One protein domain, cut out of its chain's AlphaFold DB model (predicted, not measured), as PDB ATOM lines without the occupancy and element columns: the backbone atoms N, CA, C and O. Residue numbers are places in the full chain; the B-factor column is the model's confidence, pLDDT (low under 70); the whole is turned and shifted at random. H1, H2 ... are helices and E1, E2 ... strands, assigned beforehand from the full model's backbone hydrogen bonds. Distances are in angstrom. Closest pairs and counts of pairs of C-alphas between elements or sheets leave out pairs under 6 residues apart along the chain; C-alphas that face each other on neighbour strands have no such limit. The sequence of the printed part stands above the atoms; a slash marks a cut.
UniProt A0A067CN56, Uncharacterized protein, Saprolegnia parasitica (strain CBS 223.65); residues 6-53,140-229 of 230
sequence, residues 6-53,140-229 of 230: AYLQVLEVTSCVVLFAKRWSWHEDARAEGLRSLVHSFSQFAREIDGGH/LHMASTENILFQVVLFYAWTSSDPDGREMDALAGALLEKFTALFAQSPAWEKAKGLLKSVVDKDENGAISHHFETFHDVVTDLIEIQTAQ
ATOM      1  N   ALA A   6      24.765  21.922  12.807       78.50
ATOM      2  CA  ALA A   6      23.590  22.449  13.498       78.50
ATOM      3  C   ALA A   6      23.616  23.982  13.599       78.50
ATOM      4  O   ALA A   6      22.575  24.642  13.526       78.50
ATOM      5  N   TYR A   7      24.801  24.574  13.778       85.44
ATOM      6  CA  TYR A   7      24.940  26.011  14.003       85.44
ATOM      7  C   TYR A   7      26.337  26.519  13.629       85.44
ATOM      8  O   TYR A   7      27.331  25.842  13.870       85.44
ATOM      9  N   LEU A   8      26.400  27.721  13.065       90.50
ATOM     10  CA  LEU A   8      27.613  28.458  12.727       90.50
ATOM     11  C   LEU A   8      27.500  29.864  13.300       90.50
ATOM     12  O   LEU A   8      26.471  30.522  13.136       90.50
ATOM     13  N   GLN A   9      28.582  30.339  13.899       92.19
ATOM     14  CA  GLN A   9      28.707  31.700  14.382       92.19
ATOM     15  C   GLN A   9      30.061  32.284  13.986       92.19
ATOM     16  O   GLN A   9      31.081  31.603  14.067       92.19
ATOM     17  N   VAL A  10      30.063  33.550  13.581       93.12
ATOM     18  CA  VAL A  10      31.271  34.350  13.382       93.12
ATOM     19  C   VAL A  10      31.239  35.505  14.367       93.12
ATOM     20  O   VAL A  10      30.251  36.240  14.444       93.12
ATOM     21  N   LEU A  11      32.310  35.644  15.136       92.19
ATOM     22  CA  LEU A  11      32.467  36.657  16.167       92.19
ATOM     23  C   LEU A  11      33.615  37.594  15.828       92.19
ATOM     24  O   LEU A  11      34.590  37.192  15.193       92.19
ATOM     25  N   GLU A  12      33.519  38.822  16.313       92.06
ATOM     26  CA  GLU A  12      34.681  39.686  16.468       92.06
ATOM     27  C   GLU A  12      35.449  39.287  17.732       92.06
ATOM     28  O   GLU A  12      34.847  39.118  18.791       92.06
ATOM     29  N   VAL A  13      36.767  39.122  17.625       89.69
ATOM     30  CA  VAL A  13      37.587  38.504  18.683       89.69
ATOM     31  C   VAL A  13      37.678  39.363  19.945       89.69
ATOM     32  O   VAL A  13      37.663  38.830  21.051       89.69
ATOM     33  N   THR A  14      37.762  40.686  19.813       87.62
ATOM     34  CA  THR A  14      38.024  41.583  20.951       87.62
ATOM     35  C   THR A  14      36.793  41.787  21.834       87.62
ATOM     36  O   THR A  14      36.883  41.809  23.059       87.62
ATOM     37  N   SER A  15      35.639  41.981  21.206       84.62
ATOM     38  CA  SER A  15      34.354  42.303  21.828       84.62
ATOM     39  C   SER A  15      33.450  41.085  21.984       84.62
ATOM     40  O   SER A  15      32.443  41.164  22.688       84.62
ATOM     41  N   CYS A  16      33.781  39.966  21.332       86.69
ATOM     42  CA  CYS A  16      32.958  38.758  21.252       86.69
ATOM     43  C   CYS A  16      31.547  39.022  20.695       86.69
ATOM     44  O   CYS A  16      30.610  38.262  20.956       86.69
ATOM     45  N   VAL A  17      31.373  40.111  19.942       87.12
ATOM     46  CA  VAL A  17      30.102  40.460  19.310       87.12
ATOM     47  C   VAL A  17      29.886  39.572  18.092       87.12
ATOM     48  O   VAL A  17      30.812  39.268  17.340       87.12
ATOM     49  N   VAL A  18      28.642  39.137  17.901       89.44
ATOM     50  CA  VAL A  18      28.271  38.247  16.799       89.44
ATOM     51  C   VAL A  18      28.132  39.057  15.522       89.44
ATOM     52  O   VAL A  18      27.242  39.891  15.407       89.44
ATOM     53  N   LEU A  19      28.996  38.782  14.553       90.25
ATOM     54  CA  LEU A  19      28.946  39.409  13.235       90.25
ATOM     55  C   LEU A  19      28.035  38.636  12.288       90.25
ATOM     56  O   LEU A  19      27.398  39.214  11.419       90.25
ATOM     57  N   PHE A  20      27.979  37.317  12.448       91.88
ATOM     58  CA  PHE A  20      27.140  36.456  11.633       91.88
ATOM     59  C   PHE A  20      26.733  35.222  12.427       91.88
ATOM     60  O   PHE A  20      27.526  34.667  13.188       91.88
ATOM     61  N   ALA A  21      25.505  34.758  12.224       90.19
ATOM     62  CA  ALA A  21      25.049  33.487  12.754       90.19
ATOM     63  C   ALA A  21      24.114  32.810  11.757       90.19
ATOM     64  O   ALA A  21      23.192  33.432  11.226       90.19
ATOM     65  N   LYS A  22      24.314  31.512  11.544       87.44
ATOM     66  CA  LYS A  22      23.410  30.677  10.755       87.44
ATOM     67  C   LYS A  22      23.091  29.420  11.536       87.44
ATOM     68  O   LYS A  22      23.974  28.728  12.031       87.44
ATOM     69  N   ARG A  23      21.798  29.140  11.660       83.88
ATOM     70  CA  ARG A  23      21.294  27.934  12.304       83.88
ATOM     71  C   ARG A  23      20.603  27.078  11.269       83.88
ATOM     72  O   ARG A  23      19.705  27.559  10.583       83.88
ATOM     73  N   TRP A  24      20.976  25.812  11.236       77.50
ATOM     74  CA  TRP A  24      20.276  24.812  10.458       77.50
ATOM     75  C   TRP A  24      19.251  24.156  11.368       77.50
ATOM     76  O   TRP A  24      19.564  23.632  12.438       77.50
ATOM     77  N   SER A  25      17.981  24.295  11.006       58.34
ATOM     78  CA  SER A  25      16.907  23.625  11.718       58.34
ATOM     79  C   SER A  25      17.014  22.130  11.453       58.34
ATOM     80  O   SER A  25      16.759  21.678  10.343       58.34
ATOM     81  N   TRP A  26      17.321  21.361  12.494       48.91
ATOM     82  CA  TRP A  26      17.231  19.896  12.469       48.91
ATOM     83  C   TRP A  26      15.813  19.383  12.163       48.91
ATOM     84  O   TRP A  26      15.636  18.215  11.840       48.91
ATOM     85  N   HIS A  27      14.805  20.254  12.292       41.75
ATOM     86  CA  HIS A  27      13.417  20.018  11.908       41.75
ATOM     87  C   HIS A  27      12.668  21.356  11.796       41.75
ATOM     88  O   HIS A  27      12.900  22.241  12.625       41.75
ATOM     89  N   GLU A  28      11.738  21.490  10.842       43.22
ATOM     90  CA  GLU A  28      10.873  22.681  10.682       43.22
ATOM     91  C   GLU A  28      10.059  23.014  11.955       43.22
ATOM     92  O   GLU A  28       9.752  24.176  12.210       43.22
ATOM     93  N   ASP A  29       9.804  22.022  12.816       41.78
ATOM     94  CA  ASP A  29       8.992  22.159  14.036       41.78
ATOM     95  C   ASP A  29       9.788  22.496  15.314       41.78
ATOM     96  O   ASP A  29       9.212  22.671  16.397       41.78
ATOM     97  N   ALA A  30      11.121  22.594  15.239       49.47
ATOM     98  CA  ALA A  30      11.954  22.915  16.397       49.47
ATOM     99  C   ALA A  30      11.824  24.407  16.762       49.47
ATOM    100  O   ALA A  30      12.579  25.263  16.287       49.47
ATOM    101  N   ARG A  31      10.847  24.733  17.622       47.16
ATOM    102  CA  ARG A  31      10.534  26.115  18.032       47.16
ATOM    103  C   ARG A  31      11.789  26.872  18.479       47.16
ATOM    104  O   ARG A  31      12.460  26.496  19.441       47.16
ATOM    105  N   ALA A  32      12.077  27.986  17.804       51.03
ATOM    106  CA  ALA A  32      13.249  28.831  18.043       51.03
ATOM    107  C   ALA A  32      13.353  29.368  19.485       51.03
ATOM    108  O   ALA A  32      14.457  29.630  19.963       51.03
ATOM    109  N   GLU A  33      12.223  29.483  20.179       51.72
ATOM    110  CA  GLU A  33      12.136  29.908  21.578       51.72
ATOM    111  C   GLU A  33      12.693  28.868  22.558       51.72
ATOM    112  O   GLU A  33      13.283  29.241  23.569       51.72
ATOM    113  N   GLY A  34      12.573  27.570  22.250       57.19
ATOM    114  CA  GLY A  34      13.025  26.494  23.136       57.19
ATOM    115  C   GLY A  34      14.545  26.438  23.257       57.19
ATOM    116  O   GLY A  34      15.076  26.377  24.361       57.19
ATOM    117  N   LEU A  35      15.260  26.543  22.131       57.53
ATOM    118  CA  LEU A  35      16.726  26.546  22.131       57.53
ATOM    119  C   LEU A  35      17.292  27.831  22.745       57.53
ATOM    120  O   LEU A  35      18.243  27.759  23.516       57.53
ATOM    121  N   ARG A  36      16.706  29.000  22.443       57.47
ATOM    122  CA  ARG A  36      17.136  30.269  23.052       57.47
ATOM    123  C   ARG A  36      16.958  30.242  24.567       57.47
ATOM    124  O   ARG A  36      17.892  30.603  25.274       57.47
ATOM    125  N   SER A  37      15.822  29.749  25.056       63.47
ATOM    126  CA  SER A  37      15.591  29.559  26.492       63.47
ATOM    127  C   SER A  37      16.531  28.517  27.099       63.47
ATOM    128  O   SER A  37      17.033  28.728  28.198       63.47
ATOM    129  N   LEU A  38      16.853  27.437  26.379       67.06
ATOM    130  CA  LEU A  38      17.794  26.417  26.849       67.06
ATOM    131  C   LEU A  38      19.216  26.981  26.979       67.06
ATOM    132  O   LEU A  38      19.818  26.885  28.043       67.06
ATOM    133  N   VAL A  39      19.723  27.649  25.942       67.44
ATOM    134  CA  VAL A  39      21.045  28.297  25.946       67.44
ATOM    135  C   VAL A  39      21.106  29.410  26.996       67.44
ATOM    136  O   VAL A  39      22.104  29.533  27.704       67.44
ATOM    137  N   HIS A  40      20.032  30.191  27.145       67.12
ATOM    138  CA  HIS A  40      19.934  31.239  28.158       67.12
ATOM    139  C   HIS A  40      19.958  30.667  29.581       67.12
ATOM    140  O   HIS A  40      20.784  31.095  30.385       67.12
ATOM    141  N   SER A  41      19.130  29.654  29.860       66.62
ATOM    142  CA  SER A  41      19.079  28.990  31.168       66.62
ATOM    143  C   SER A  41      20.408  28.326  31.527       66.62
ATOM    144  O   SER A  41      20.864  28.440  32.661       66.62
ATOM    145  N   PHE A  42      21.092  27.727  30.551       69.94
ATOM    146  CA  PHE A  42      22.394  27.109  30.768       69.94
ATOM    147  C   PHE A  42      23.496  28.148  31.020       69.94
ATOM    148  O   PHE A  42      24.327  27.976  31.909       69.94
ATOM    149  N   SER A  43      23.473  29.263  30.286       68.69
ATOM    150  CA  SER A  43      24.424  30.367  30.474       68.69
ATOM    151  C   SER A  43      24.245  31.062  31.825       68.69
ATOM    152  O   SER A  43      25.225  31.473  32.446       68.69
ATOM    153  N   GLN A  44      22.997  31.188  32.285       66.19
ATOM    154  CA  GLN A  44      22.665  31.738  33.597       66.19
ATOM    155  C   GLN A  44      23.092  30.784  34.717       66.19
ATOM    156  O   GLN A  44      23.783  31.211  35.635       66.19
ATOM    157  N   PHE A  45      22.787  29.492  34.578       66.00
ATOM    158  CA  PHE A  45      23.201  28.447  35.515       66.00
ATOM    159  C   PHE A  45      24.724  28.394  35.695       66.00
ATOM    160  O   PHE A  45      25.220  28.392  36.817       66.00
ATOM    161  N   ALA A  46      25.496  28.420  34.608       62.06
ATOM    162  CA  ALA A  46      26.952  28.360  34.713       62.06
ATOM    163  C   ALA A  46      27.581  29.613  35.345       62.06
ATOM    164  O   ALA A  46      28.588  29.514  36.046       62.06
ATOM    165  N   ARG A  47      26.979  30.791  35.130       64.44
ATOM    166  CA  ARG A  47      27.396  32.031  35.798       64.44
ATOM    167  C   ARG A  47      27.158  31.988  37.306       64.44
ATOM    168  O   ARG A  47      27.960  32.547  38.046       64.44
ATOM    169  N   GLU A  48      26.072  31.357  37.740       61.44
ATOM    170  CA  GLU A  48      25.626  31.359  39.137       61.44
ATOM    171  C   GLU A  48      26.412  30.378  40.025       61.44
ATOM    172  O   GLU A  48      26.521  30.603  41.227       61.44
ATOM    173  N   ILE A  49      26.992  29.322  39.442       60.91
ATOM    174  CA  ILE A  49      27.680  28.266  40.205       60.91
ATOM    175  C   ILE A  49      29.202  28.445  40.234       60.91
ATOM    176  O   ILE A  49      29.798  28.217  41.283       60.91
ATOM    177  N   ASP A  50      29.833  28.871  39.134       49.91
ATOM    178  CA  ASP A  50      31.305  28.844  39.018       49.91
ATOM    179  C   ASP A  50      31.960  30.219  38.801       49.91
ATOM    180  O   ASP A  50      33.185  30.329  38.816       49.91
ATOM    181  N   GLY A  51      31.185  31.283  38.554       56.50
ATOM    182  CA  GLY A  51      31.737  32.614  38.254       56.50
ATOM    183  C   GLY A  51      32.683  32.666  37.037       56.50
ATOM    184  O   GLY A  51      33.360  33.674  36.836       56.50
ATOM    185  N   GLY A  52      32.744  31.605  36.221       53.34
ATOM    186  CA  GLY A  52      33.751  31.394  35.178       53.34
ATOM    187  C   GLY A  52      33.190  30.850  33.858       53.34
ATOM    188  O   GLY A  52      32.036  30.435  33.760       53.34
ATOM    189  N   HIS A  53      34.019  30.899  32.809       47.28
ATOM    190  CA  HIS A  53      33.663  30.521  31.438       47.28
ATOM    191  C   HIS A  53      33.315  29.032  31.287       47.28
ATOM    192  O   HIS A  53      34.069  28.150  31.697       47.28
ATOM    193  N   LEU A 140      26.820  16.365  20.165       78.00
ATOM    194  CA  LEU A 140      27.152  17.636  19.530       78.00
ATOM    195  C   LEU A 140      28.617  17.963  19.829       78.00
ATOM    196  O   LEU A 140      29.035  17.893  20.983       78.00
ATOM    197  N   HIS A 141      29.385  18.296  18.802       83.88
ATOM    198  CA  HIS A 141      30.772  18.740  18.892       83.88
ATOM    199  C   HIS A 141      30.887  20.194  18.439       83.88
ATOM    200  O   HIS A 141      30.021  20.705  17.728       83.88
ATOM    201  N   MET A 142      31.957  20.850  18.885       87.69
ATOM    202  CA  MET A 142      32.279  22.232  18.551       87.69
ATOM    203  C   MET A 142      33.672  22.280  17.924       87.69
ATOM    204  O   MET A 142      34.630  21.840  18.555       87.69
ATOM    205  N   ALA A 143      33.770  22.833  16.719       89.44
ATOM    206  CA  ALA A 143      35.026  23.253  16.105       89.44
ATOM    207  C   ALA A 143      35.129  24.777  16.214       89.44
ATOM    208  O   ALA A 143      34.140  25.485  16.009       89.44
ATOM    209  N   SER A 144      36.308  25.287  16.562       92.88
ATOM    210  CA  SER A 144      36.547  26.723  16.701       92.88
ATOM    211  C   SER A 144      37.915  27.078  16.148       92.88
ATOM    212  O   SER A 144      38.908  26.438  16.486       92.88
ATOM    213  N   THR A 145      37.967  28.116  15.325       94.31
ATOM    214  CA  THR A 145      39.210  28.646  14.761       94.31
ATOM    215  C   THR A 145      39.129  30.161  14.685       94.31
ATOM    216  O   THR A 145      38.052  30.724  14.486       94.31
ATOM    217  N   GLU A 146      40.255  30.838  14.865       95.69
ATOM    218  CA  GLU A 146      40.299  32.295  14.936       95.69
ATOM    219  C   GLU A 146      41.556  32.876  14.298       95.69
ATOM    220  O   GLU A 146      42.568  32.202  14.109       95.69
ATOM    221  N   ASN A 147      41.472  34.158  13.962       94.50
ATOM    222  CA  ASN A 147      42.609  34.989  13.607       94.50
ATOM    223  C   ASN A 147      42.600  36.273  14.450       94.50
ATOM    224  O   ASN A 147      41.944  36.351  15.481       94.50
ATOM    225  N   ILE A 148      43.337  37.295  14.017       94.75
ATOM    226  CA  ILE A 148      43.447  38.564  14.748       94.75
ATOM    227  C   ILE A 148      42.149  39.393  14.809       94.75
ATOM    228  O   ILE A 148      42.076  40.316  15.611       94.75
ATOM    229  N   LEU A 149      41.167  39.125  13.945       92.69
ATOM    230  CA  LEU A 149      39.929  39.907  13.832       92.69
ATOM    231  C   LEU A 149      38.688  39.074  14.148       92.69
ATOM    232  O   LEU A 149      37.768  39.559  14.809       92.69
ATOM    233  N   PHE A 150      38.647  37.839  13.653       95.38
ATOM    234  CA  PHE A 150      37.440  37.029  13.612       95.38
ATOM    235  C   PHE A 150      37.665  35.642  14.203       95.38
ATOM    236  O   PHE A 150      38.725  35.041  14.028       95.38
ATOM    237  N   GLN A 151      36.623  35.119  14.837       94.94
ATOM    238  CA  GLN A 151      36.538  33.740  15.298       94.94
ATOM    239  C   GLN A 151      35.327  33.070  14.652       94.94
ATOM    240  O   GLN A 151      34.222  33.611  14.678       94.94
ATOM    241  N   VAL A 152      35.533  31.886  14.089       95.31
ATOM    242  CA  VAL A 152      34.481  31.014  13.568       95.31
ATOM    243  C   VAL A 152      34.248  29.884  14.557       95.31
ATOM    244  O   VAL A 152      35.185  29.181  14.926       95.31
ATOM    245  N   VAL A 153      32.987  29.685  14.934       92.25
ATOM    246  CA  VAL A 153      32.533  28.595  15.803       92.25
ATOM    247  C   VAL A 153      31.474  27.780  15.072       92.25
ATOM    248  O   VAL A 153      30.444  28.311  14.652       92.25
ATOM    249  N   LEU A 154      31.714  26.479  14.945       90.31
ATOM    250  CA  LEU A 154      30.848  25.526  14.264       90.31
ATOM    251  C   LEU A 154      30.382  24.454  15.250       90.31
ATOM    252  O   LEU A 154      31.202  23.785  15.872       90.31
ATOM    253  N   PHE A 155      29.074  24.246  15.350       86.94
ATOM    254  CA  PHE A 155      28.481  23.138  16.092       86.94
ATOM    255  C   PHE A 155      27.921  22.107  15.127       86.94
ATOM    256  O   PHE A 155      27.119  22.439  14.250       86.94
ATOM    257  N   TYR A 156      28.300  20.849  15.321       84.62
ATOM    258  CA  TYR A 156      27.920  19.759  14.433       84.62
ATOM    259  C   TYR A 156      27.661  18.458  15.191       84.62
ATOM    260  O   TYR A 156      28.178  18.221  16.282       84.62
ATOM    261  N   ALA A 157      26.825  17.607  14.615       79.62
ATOM    262  CA  ALA A 157      26.585  16.261  15.080       79.62
ATOM    263  C   ALA A 157      27.805  15.383  14.804       79.62
ATOM    264  O   ALA A 157      28.218  15.181  13.662       79.62
ATOM    265  N   TRP A 158      28.352  14.830  15.872       72.44
ATOM    266  CA  TRP A 158      29.416  13.854  15.831       72.44
ATOM    267  C   TRP A 158      28.923  12.556  15.216       72.44
ATOM    268  O   TRP A 158      27.906  11.985  15.620       72.44
ATOM    269  N   THR A 159      29.700  12.077  14.259       66.50
ATOM    270  CA  THR A 159      29.504  10.779  13.634       66.50
ATOM    271  C   THR A 159      30.725   9.929  13.948       66.50
ATOM    272  O   THR A 159      31.850  10.421  13.950       66.50
ATOM    273  N   SER A 160      30.526   8.635  14.213       62.50
ATOM    274  CA  SER A 160      31.639   7.717  14.508       62.50
ATOM    275  C   SER A 160      32.648   7.590  13.351       62.50
ATOM    276  O   SER A 160      33.700   6.987  13.542       62.50
ATOM    277  N   SER A 161      32.319   8.114  12.165       66.31
ATOM    278  CA  SER A 161      33.167   8.151  10.972       66.31
ATOM    279  C   SER A 161      34.258   9.226  10.998       66.31
ATOM    280  O   SER A 161      35.227   9.073  10.265       66.31
ATOM    281  N   ASP A 162      34.137  10.266  11.831       67.62
ATOM    282  CA  ASP A 162      35.190  11.275  12.031       67.62
ATOM    283  C   ASP A 162      35.458  11.459  13.538       67.62
ATOM    284  O   ASP A 162      34.905  12.358  14.178       67.62
ATOM    285  N   PRO A 163      36.246  10.556  14.153       65.50
ATOM    286  CA  PRO A 163      36.498  10.589  15.592       65.50
ATOM    287  C   PRO A 163      37.326  11.804  16.023       65.50
ATOM    288  O   PRO A 163      37.182  12.241  17.165       65.50
ATOM    289  N   ASP A 164      38.147  12.349  15.120       71.12
ATOM    290  CA  ASP A 164      39.066  13.451  15.410       71.12
ATOM    291  C   ASP A 164      38.478  14.824  15.052       71.12
ATOM    292  O   ASP A 164      39.063  15.838  15.414       71.12
ATOM    293  N   GLY A 165      37.341  14.875  14.343       76.12
ATOM    294  CA  GLY A 165      36.690  16.127  13.938       76.12
ATOM    295  C   GLY A 165      37.459  16.920  12.876       76.12
ATOM    296  O   GLY A 165      37.165  18.096  12.655       76.12
ATOM    297  N   ARG A 166      38.440  16.293  12.211       82.75
ATOM    298  CA  ARG A 166      39.381  16.971  11.303       82.75
ATOM    299  C   ARG A 166      38.693  17.581  10.089       82.75
ATOM    300  O   ARG A 166      39.143  18.612   9.595       82.75
ATOM    301  N   GLU A 167      37.620  16.959   9.610       84.81
ATOM    302  CA  GLU A 167      36.838  17.478   8.485       84.81
ATOM    303  C   GLU A 167      36.157  18.801   8.867       84.81
ATOM    304  O   GLU A 167      36.204  19.782   8.123       84.81
ATOM    305  N   MET A 168      35.576  18.844  10.066       86.31
ATOM    306  CA  MET A 168      34.854  20.013  10.569       86.31
ATOM    307  C   MET A 168      35.801  21.136  10.997       86.31
ATOM    308  O   MET A 168      35.479  22.305  10.789       86.31
ATOM    309  N   ASP A 169      36.984  20.804  11.516       88.44
ATOM    310  CA  ASP A 169      38.044  21.784  11.775       88.44
ATOM    311  C   ASP A 169      38.557  22.414  10.470       88.44
ATOM    312  O   ASP A 169      38.736  23.632  10.391       88.44
ATOM    313  N   ALA A 170      38.732  21.611   9.412       90.00
ATOM    314  CA  ALA A 170      39.107  22.115   8.092       90.00
ATOM    315  C   ALA A 170      38.017  23.021   7.493       90.00
ATOM    316  O   ALA A 170      38.332  24.080   6.947       90.00
ATOM    317  N   LEU A 171      36.739  22.654   7.643       89.94
ATOM    318  CA  LEU A 171      35.606  23.493   7.241       89.94
ATOM    319  C   LEU A 171      35.575  24.814   8.025       89.94
ATOM    320  O   LEU A 171      35.424  25.877   7.422       89.94
ATOM    321  N   ALA A 172      35.760  24.777   9.347       90.81
ATOM    322  CA  ALA A 172      35.838  25.988  10.161       90.81
ATOM    323  C   ALA A 172      36.984  26.903   9.685       90.81
ATOM    324  O   ALA A 172      36.791  28.113   9.553       90.81
ATOM    325  N   GLY A 173      38.145  26.324   9.351       92.94
ATOM    326  CA  GLY A 173      39.286  27.037   8.764       92.94
ATOM    327  C   GLY A 173      38.955  27.708   7.431       92.94
ATOM    328  O   GLY A 173      39.202  28.902   7.264       92.94
ATOM    329  N   ALA A 174      38.330  26.973   6.509       93.81
ATOM    330  CA  ALA A 174      37.920  27.500   5.208       93.81
ATOM    331  C   ALA A 174      36.887  28.635   5.337       93.81
ATOM    332  O   ALA A 174      36.979  29.649   4.641       93.81
ATOM    333  N   LEU A 175      35.926  28.495   6.256       94.19
ATOM    334  CA  LEU A 175      34.943  29.535   6.560       94.19
ATOM    335  C   LEU A 175      35.616  30.803   7.095       94.19
ATOM    336  O   LEU A 175      35.286  31.901   6.642       94.19
ATOM    337  N   LEU A 176      36.580  30.663   8.010       95.88
ATOM    338  CA  LEU A 176      37.327  31.796   8.557       95.88
ATOM    339  C   LEU A 176      38.136  32.515   7.473       95.88
ATOM    340  O   LEU A 176      38.114  33.748   7.408       95.88
ATOM    341  N   GLU A 177      38.822  31.770   6.607       95.69
ATOM    342  CA  GLU A 177      39.602  32.336   5.504       95.69
ATOM    343  C   GLU A 177      38.705  33.141   4.552       95.69
ATOM    344  O   GLU A 177      38.997  34.300   4.249       95.69
ATOM    345  N   LYS A 178      37.566  32.568   4.143       95.12
ATOM    346  CA  LYS A 178      36.605  33.233   3.250       95.12
ATOM    347  C   LYS A 178      35.981  34.466   3.886       95.12
ATOM    348  O   LYS A 178      35.917  35.507   3.235       95.12
ATOM    349  N   PHE A 179      35.559  34.377   5.147       95.31
ATOM    350  CA  PHE A 179      35.005  35.525   5.862       95.31
ATOM    351  C   PHE A 179      36.029  36.662   5.950       95.31
ATOM    352  O   PHE A 179      35.728  37.815   5.648       95.31
ATOM    353  N   THR A 180      37.275  36.325   6.286       95.19
ATOM    354  CA  THR A 180      38.370  37.295   6.378       95.19
ATOM    355  C   THR A 180      38.646  37.951   5.030       95.19
ATOM    356  O   THR A 180      38.725  39.175   4.957       95.19
ATOM    357  N   ALA A 181      38.733  37.166   3.955       94.94
ATOM    358  CA  ALA A 181      38.976  37.682   2.610       94.94
ATOM    359  C   ALA A 181      37.867  38.632   2.131       94.94
ATOM    360  O   ALA A 181      38.157  39.636   1.483       94.94
ATOM    361  N   LEU A 182      36.609  38.340   2.470       93.31
ATOM    362  CA  LEU A 182      35.465  39.162   2.074       93.31
ATOM    363  C   LEU A 182      35.357  40.449   2.887       93.31
ATOM    364  O   LEU A 182      35.050  41.500   2.325       93.31
ATOM    365  N   PHE A 183      35.600  40.379   4.197       94.62
ATOM    366  CA  PHE A 183      35.203  41.460   5.093       94.62
ATOM    367  C   PHE A 183      36.349  42.236   5.730       94.62
ATOM    368  O   PHE A 183      36.138  43.412   6.017       94.62
ATOM    369  N   ALA A 184      37.554  41.679   5.899       91.62
ATOM    370  CA  ALA A 184      38.621  42.321   6.685       91.62
ATOM    371  C   ALA A 184      39.024  43.719   6.184       91.62
ATOM    372  O   ALA A 184      39.433  44.563   6.978       91.62
ATOM    373  N   GLN A 185      38.891  43.977   4.880       91.62
ATOM    374  CA  GLN A 185      39.180  45.276   4.253       91.62
ATOM    375  C   GLN A 185      37.926  45.930   3.650       91.62
ATOM    376  O   GLN A 185      38.014  46.855   2.846       91.62
ATOM    377  N   SER A 186      36.740  45.433   4.003       92.12
ATOM    378  CA  SER A 186      35.484  45.896   3.420       92.12
ATOM    379  C   SER A 186      34.955  47.166   4.103       92.12
ATOM    380  O   SER A 186      35.119  47.345   5.315       92.12
ATOM    381  N   PRO A 187      34.197  48.014   3.383       90.44
ATOM    382  CA  PRO A 187      33.457  49.117   3.997       90.44
ATOM    383  C   PRO A 187      32.425  48.652   5.035       90.44
ATOM    384  O   PRO A 187      32.072  49.412   5.935       90.44
ATOM    385  N   ALA A 188      31.922  47.419   4.905       89.38
ATOM    386  CA  ALA A 188      31.008  46.808   5.868       89.38
ATOM    387  C   ALA A 188      31.687  46.640   7.236       89.38
ATOM    388  O   ALA A 188      31.122  47.023   8.259       89.38
ATOM    389  N   TRP A 189      32.934  46.170   7.240       92.94
ATOM    390  CA  TRP A 189      33.735  46.036   8.451       92.94
ATOM    391  C   TRP A 189      34.087  47.383   9.088       92.94
ATOM    392  O   TRP A 189      33.981  47.532  10.302       92.94
ATOM    393  N   GLU A 190      34.429  48.402   8.294       91.00
ATOM    394  CA  GLU A 190      34.671  49.752   8.826       91.00
ATOM    395  C   GLU A 190      33.439  50.334   9.534       91.00
ATOM    396  O   GLU A 190      33.554  50.906  10.620       91.00
ATOM    397  N   LYS A 191      32.245  50.133   8.964       88.25
ATOM    398  CA  LYS A 191      30.979  50.535   9.596       88.25
ATOM    399  C   LYS A 191      30.708  49.739  10.869       88.25
ATOM    400  O   LYS A 191      30.400  50.337  11.898       88.25
ATOM    401  N   ALA A 192      30.889  48.418  10.820       88.25
ATOM    402  CA  ALA A 192      30.719  47.546  11.975       88.25
ATOM    403  C   ALA A 192      31.647  47.952  13.127       88.25
ATOM    404  O   ALA A 192      31.177  48.089  14.248       88.25
ATOM    405  N   LYS A 193      32.923  48.268  12.870       88.31
ATOM    406  CA  LYS A 193      33.856  48.775  13.897       88.31
ATOM    407  C   LYS A 193      33.374  50.050  14.585       88.31
ATOM    408  O   LYS A 193      33.644  50.236  15.770       88.31
ATOM    409  N   GLY A 194      32.700  50.938  13.854       84.88
ATOM    410  CA  GLY A 194      32.085  52.133  14.431       84.88
ATOM    411  C   GLY A 194      30.981  51.777  15.426       84.88
ATOM    412  O   GLY A 194      30.973  52.300  16.537       84.88
ATOM    413  N   LEU A 195      30.115  50.837  15.044       84.19
ATOM    414  CA  LEU A 195      29.004  50.355  15.869       84.19
ATOM    415  C   LEU A 195      29.489  49.530  17.066       84.19
ATOM    416  O   LEU A 195      29.000  49.710  18.173       84.19
ATOM    417  N   LEU A 196      30.508  48.688  16.890       83.69
ATOM    418  CA  LEU A 196      31.081  47.850  17.950       83.69
ATOM    419  C   LEU A 196      31.585  48.658  19.155       83.69
ATOM    420  O   LEU A 196      31.595  48.151  20.269       83.69
ATOM    421  N   LYS A 197      31.972  49.923  18.952       78.69
ATOM    422  CA  LYS A 197      32.374  50.825  20.044       78.69
ATOM    423  C   LYS A 197      31.195  51.357  20.861       78.69
ATOM    424  O   LYS A 197      31.415  51.813  21.979       78.69
ATOM    425  N   SER A 198      29.987  51.353  20.296       72.94
ATOM    426  CA  SER A 198      28.766  51.834  20.947       72.94
ATOM    427  C   SER A 198      27.859  50.713  21.444       72.94
ATOM    428  O   SER A 198      26.959  51.008  22.222       72.94
ATOM    429  N   VAL A 199      28.094  49.460  21.037       72.50
ATOM    430  CA  VAL A 199      27.263  48.323  21.453       72.50
ATOM    431  C   VAL A 199      27.419  48.069  22.948       72.50
ATOM    432  O   VAL A 199      28.408  47.502  23.409       72.50
ATOM    433  N   VAL A 200      26.401  48.483  23.698       60.94
ATOM    434  CA  VAL A 200      26.225  48.158  25.122       60.94
ATOM    435  C   VAL A 200      25.189  47.039  25.298       60.94
ATOM    436  O   VAL A 200      25.299  46.254  26.239       60.94
ATOM    437  N   ASP A 201      24.244  46.900  24.358       58.34
ATOM    438  CA  ASP A 201      23.095  45.994  24.458       58.34
ATOM    439  C   ASP A 201      22.933  45.040  23.262       58.34
ATOM    440  O   ASP A 201      23.360  45.292  22.136       58.34
ATOM    441  N   LYS A 202      22.255  43.913  23.519       54.66
ATOM    442  CA  LYS A 202      22.044  42.814  22.556       54.66
ATOM    443  C   LYS A 202      21.169  43.183  21.354       54.66
ATOM    444  O   LYS A 202      21.279  42.516  20.328       54.66
ATOM    445  N   ASP A 203      20.326  44.206  21.468       57.41
ATOM    446  CA  ASP A 203      19.387  44.595  20.406       57.41
ATOM    447  C   ASP A 203      20.089  45.317  19.239       57.41
ATOM    448  O   ASP A 203      19.663  45.199  18.091       57.41
ATOM    449  N   GLU A 204      21.235  45.962  19.486       60.91
ATOM    450  CA  GLU A 204      22.048  46.600  18.435       60.91
ATOM    451  C   GLU A 204      22.833  45.583  17.588       60.91
ATOM    452  O   GLU A 204      23.291  45.878  16.481       60.91
ATOM    453  N   ASN A 205      22.929  44.342  18.069       66.75
ATOM    454  CA  ASN A 205      23.661  43.264  17.414       66.75
ATOM    455  C   ASN A 205      23.028  42.852  16.067       66.75
ATOM    456  O   ASN A 205      23.715  42.394  15.150       66.75
ATOM    457  N   GLY A 206      21.715  43.070  15.913       71.31
ATOM    458  CA  GLY A 206      21.012  42.861  14.645       71.31
ATOM    459  C   GLY A 206      21.471  43.825  13.545       71.31
ATOM    460  O   GLY A 206      21.647  43.409  12.401       71.31
ATOM    461  N   ALA A 207      21.743  45.088  13.892       75.06
ATOM    462  CA  ALA A 207      22.217  46.089  12.934       75.06
ATOM    463  C   ALA A 207      23.626  45.761  12.413       75.06
ATOM    464  O   ALA A 207      23.916  45.965  11.236       75.06
ATOM    465  N   ILE A 208      24.481  45.200  13.274       83.00
ATOM    466  CA  ILE A 208      25.815  44.728  12.887       83.00
ATOM    467  C   ILE A 208      25.706  43.504  11.982       83.00
ATOM    468  O   ILE A 208      26.345  43.468  10.933       83.00
ATOM    469  N   SER A 209      24.862  42.535  12.349       83.06
ATOM    470  CA  SER A 209      24.716  41.281  11.604       83.06
ATOM    471  C   SER A 209      24.264  41.495  10.154       83.06
ATOM    472  O   SER A 209      24.753  40.816   9.250       83.06
ATOM    473  N   HIS A 210      23.409  42.494   9.905       84.56
ATOM    474  CA  HIS A 210      22.936  42.837   8.558       84.56
ATOM    475  C   HIS A 210      24.081  43.202   7.591       84.56
ATOM    476  O   HIS A 210      23.987  43.001   6.382       84.56
ATOM    477  N   HIS A 211      25.209  43.716   8.093       87.75
ATOM    478  CA  HIS A 211      26.363  44.039   7.247       87.75
ATOM    479  C   HIS A 211      27.076  42.806   6.671       87.75
ATOM    480  O   HIS A 211      27.829  42.948   5.705       87.75
ATOM    481  N   PHE A 212      26.819  41.621   7.224       90.81
ATOM    482  CA  PHE A 212      27.493  40.371   6.868       90.81
ATOM    483  C   PHE A 212      26.544  39.331   6.257       90.81
ATOM    484  O   PHE A 212      26.949  38.192   6.037       90.81
ATOM    485  N   GLU A 213      25.301  39.701   5.934       87.50
ATOM    486  CA  GLU A 213      24.299  38.781   5.369       87.50
ATOM    487  C   GLU A 213      24.742  38.137   4.053       87.50
ATOM    488  O   GLU A 213      24.430  36.977   3.807       87.50
ATOM    489  N   THR A 214      25.547  38.833   3.247       89.25
ATOM    490  CA  THR A 214      26.108  38.298   1.991       89.25
ATOM    491  C   THR A 214      27.018  37.086   2.201       89.25
ATOM    492  O   THR A 214      27.258  36.321   1.270       89.25
ATOM    493  N   PHE A 215      27.492  36.850   3.430       92.00
ATOM    494  CA  PHE A 215      28.218  35.628   3.762       92.00
ATOM    495  C   PHE A 215      27.328  34.380   3.726       92.00
ATOM    496  O   PHE A 215      27.835  33.267   3.612       92.00
ATOM    497  N   HIS A 216      26.005  34.544   3.801       88.44
ATOM    498  CA  HIS A 216      25.057  33.438   3.794       88.44
ATOM    499  C   HIS A 216      25.221  32.531   2.572       88.44
ATOM    500  O   HIS A 216      25.208  31.312   2.742       88.44
ATOM    501  N   ASP A 217      25.414  33.115   1.388       87.12
ATOM    502  CA  ASP A 217      25.548  32.382   0.125       87.12
ATOM    503  C   ASP A 217      26.821  31.532   0.121       87.12
ATOM    504  O   ASP A 217      26.780  30.339  -0.160       87.12
ATOM    505  N   VAL A 218      27.935  32.102   0.587       87.88
ATOM    506  CA  VAL A 218      29.224  31.402   0.713       87.88
ATOM    507  C   VAL A 218      29.129  30.223   1.680       87.88
ATOM    508  O   VAL A 218      29.697  29.160   1.436       87.88
ATOM    509  N   VAL A 219      28.410  30.407   2.787       87.75
ATOM    510  CA  VAL A 219      28.179  29.352   3.777       87.75
ATOM    511  C   VAL A 219      27.300  28.242   3.203       87.75
ATOM    512  O   VAL A 219      27.567  27.072   3.464       87.75
ATOM    513  N   THR A 220      26.254  28.597   2.450       84.56
ATOM    514  CA  THR A 220      25.407  27.625   1.745       84.56
ATOM    515  C   THR A 220      26.253  26.809   0.777       84.56
ATOM    516  O   THR A 220      26.278  25.591   0.903       84.56
ATOM    517  N   ASP A 221      27.041  27.464  -0.076       84.06
ATOM    518  CA  ASP A 221      27.892  26.789  -1.057       84.06
ATOM    519  C   ASP A 221      28.902  25.849  -0.389       84.06
ATOM    520  O   ASP A 221      29.020  24.687  -0.770       84.06
ATOM    521  N   LEU A 222      29.615  26.306   0.643       84.19
ATOM    522  CA  LEU A 222      30.637  25.489   1.307       84.19
ATOM    523  C   LEU A 222      30.052  24.264   2.015       84.19
ATOM    524  O   LEU A 222      30.642  23.187   1.951       84.19
ATOM    525  N   ILE A 223      28.904  24.416   2.676       79.25
ATOM    526  CA  ILE A 223      28.295  23.340   3.467       79.25
ATOM    527  C   ILE A 223      27.482  22.387   2.575       79.25
ATOM    528  O   ILE A 223      27.487  21.178   2.815       79.25
ATOM    529  N   GLU A 224      26.827  22.880   1.521       68.69
ATOM    530  CA  GLU A 224      26.073  22.049   0.570       68.69
ATOM    531  C   GLU A 224      26.987  21.302  -0.413       68.69
ATOM    532  O   GLU A 224      26.739  20.134  -0.709       68.69
ATOM    533  N   ILE A 225      28.093  21.906  -0.867       59.00
ATOM    534  CA  ILE A 225      29.037  21.231  -1.775       59.00
ATOM    535  C   ILE A 225      29.842  20.151  -1.037       59.00
ATOM    536  O   ILE A 225      30.046  19.071  -1.594       59.00
ATOM    537  N   GLN A 226      30.252  20.376   0.219       54.75
ATOM    538  CA  GLN A 226      30.938  19.338   1.007       54.75
ATOM    539  C   GLN A 226      30.028  18.157   1.357       54.75
ATOM    540  O   GLN A 226      30.496  17.024   1.411       54.75
ATOM    541  N   THR A 227      28.725  18.384   1.547       49.97
ATOM    542  CA  THR A 227      27.777  17.297   1.845       49.97
ATOM    543  C   THR A 227      27.345  16.497   0.611       49.97
ATOM    544  O   THR A 227      26.818  15.398   0.773       49.97
ATOM    545  N   ALA A 228      27.595  16.992  -0.607       42.06
ATOM    546  CA  ALA A 228      27.262  16.314  -1.865       42.06
ATOM    547  C   ALA A 228      28.387  15.422  -2.436       42.06
ATOM    548  O   ALA A 228      28.164  14.724  -3.424       42.06
ATOM    549  N   GLN A 229      29.590  15.444  -1.850       35.81
ATOM    550  CA  GLN A 229      30.742  14.640  -2.296       35.81
ATOM    551  C   GLN A 229      30.954  13.331  -1.505       35.81
ATOM    552  O   GLN A 229      31.999  12.698  -1.667       35.81
TER     553      GLN A 229
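Overview. This is residues 6 to 53 and 140 to 229 of the 230 residues of an uncharacterized protein of Saprolegnia parasitica (strain CBS 223.65) (UniProt A0A067CN56). A four-stranded antiparallel sheet has one long helix, H2, packed over E4 and E3 on one face, with H5 side by side with H2; a helical hairpin, H3 and H4, stands across one end of the sheet. Beyond the other face, bare of helices, H1 sticks out as an arm, with residues 33 to 42 and 44 to 52 standing free. The printed part has 138 residues, with five named helices and four named strands in the order E1 E2 H1 E3 E4 H2 H3 H4 H5; the sheet's order is E2 E1 E4 E3, and the class is mixed, helices and strands. The whole is compact, with a radius of gyration of the C-alphas of 16.0 A and spans of 44 by 40 by 30 A.

Along the chain. Find C-alpha 6 at (23.590, 22.449, 13.498); from there E1 runs through residues 6 to 12, 20.7 A long, and E2 comes back through residues 18 to 23. H1, residues 32 to 50, begins at C-alpha 32, (13.249, 28.831, 18.043), and is 27.7 A long. After the cut look for E3, residues 140 to 146, 20.2 A, and E4, residues 150 to 158, 24.6 A. H2, residues 166 to 183, is 25.6 A long; H3, residues 187 to 196, and H4, residues 202 to 212, follow. H5, residues 215 to 227, is 18.4 A long and ends at C-alpha 227, (27.777, 17.297, 1.845).

Arrangement. Start at the hairpin E1 and E2, where N 10 and O 20 are 2.8 A apart, within hydrogen-bond range. Between E1 and E4, N 9 and O 153 are 2.9 A apart; in the hairpin E3 and E4, N 143 and O 154 are 2.9 A apart. H2 is on the sheet at a height of 8.2 A and runs along the strands, only just, at 29.8 degrees to E4 on the local plane; its closest C-alphas to E4 are Leu 176 and Val 152, 5.8 A. H5 touches H2, at its residues 171 to 179 alone, at a shallow tilt of 25 degrees, opposite ways; C-alphas 179 and 215 are closest, 7.1 A. H3 and H4, a helical hairpin, touch at C-alphas 188 and 211, 5.6 A, and only graze the sheet. H1 is not on the sheet. In H1, H2, H3 and H5 every O i to N i+4 pair is within hydrogen-bond range; in H4 3 of 7 are, beside 6 of 8 O i to N i+3 pairs.

Size, cuts and confidence. The C-alphas of Ser 161 and Ser 198, the two farthest apart, are 45.0 A apart. Residues 54 to 139 are not printed, and C-alphas 53 and 140 are 18.7 A apart across this cut. Of the links that are printed whole, none is long. Mean pLDDT of the printed part is 77.8; look for values under 70 at residues 25 to 53, 159 to 163, 200 to 205 and 224 to 229.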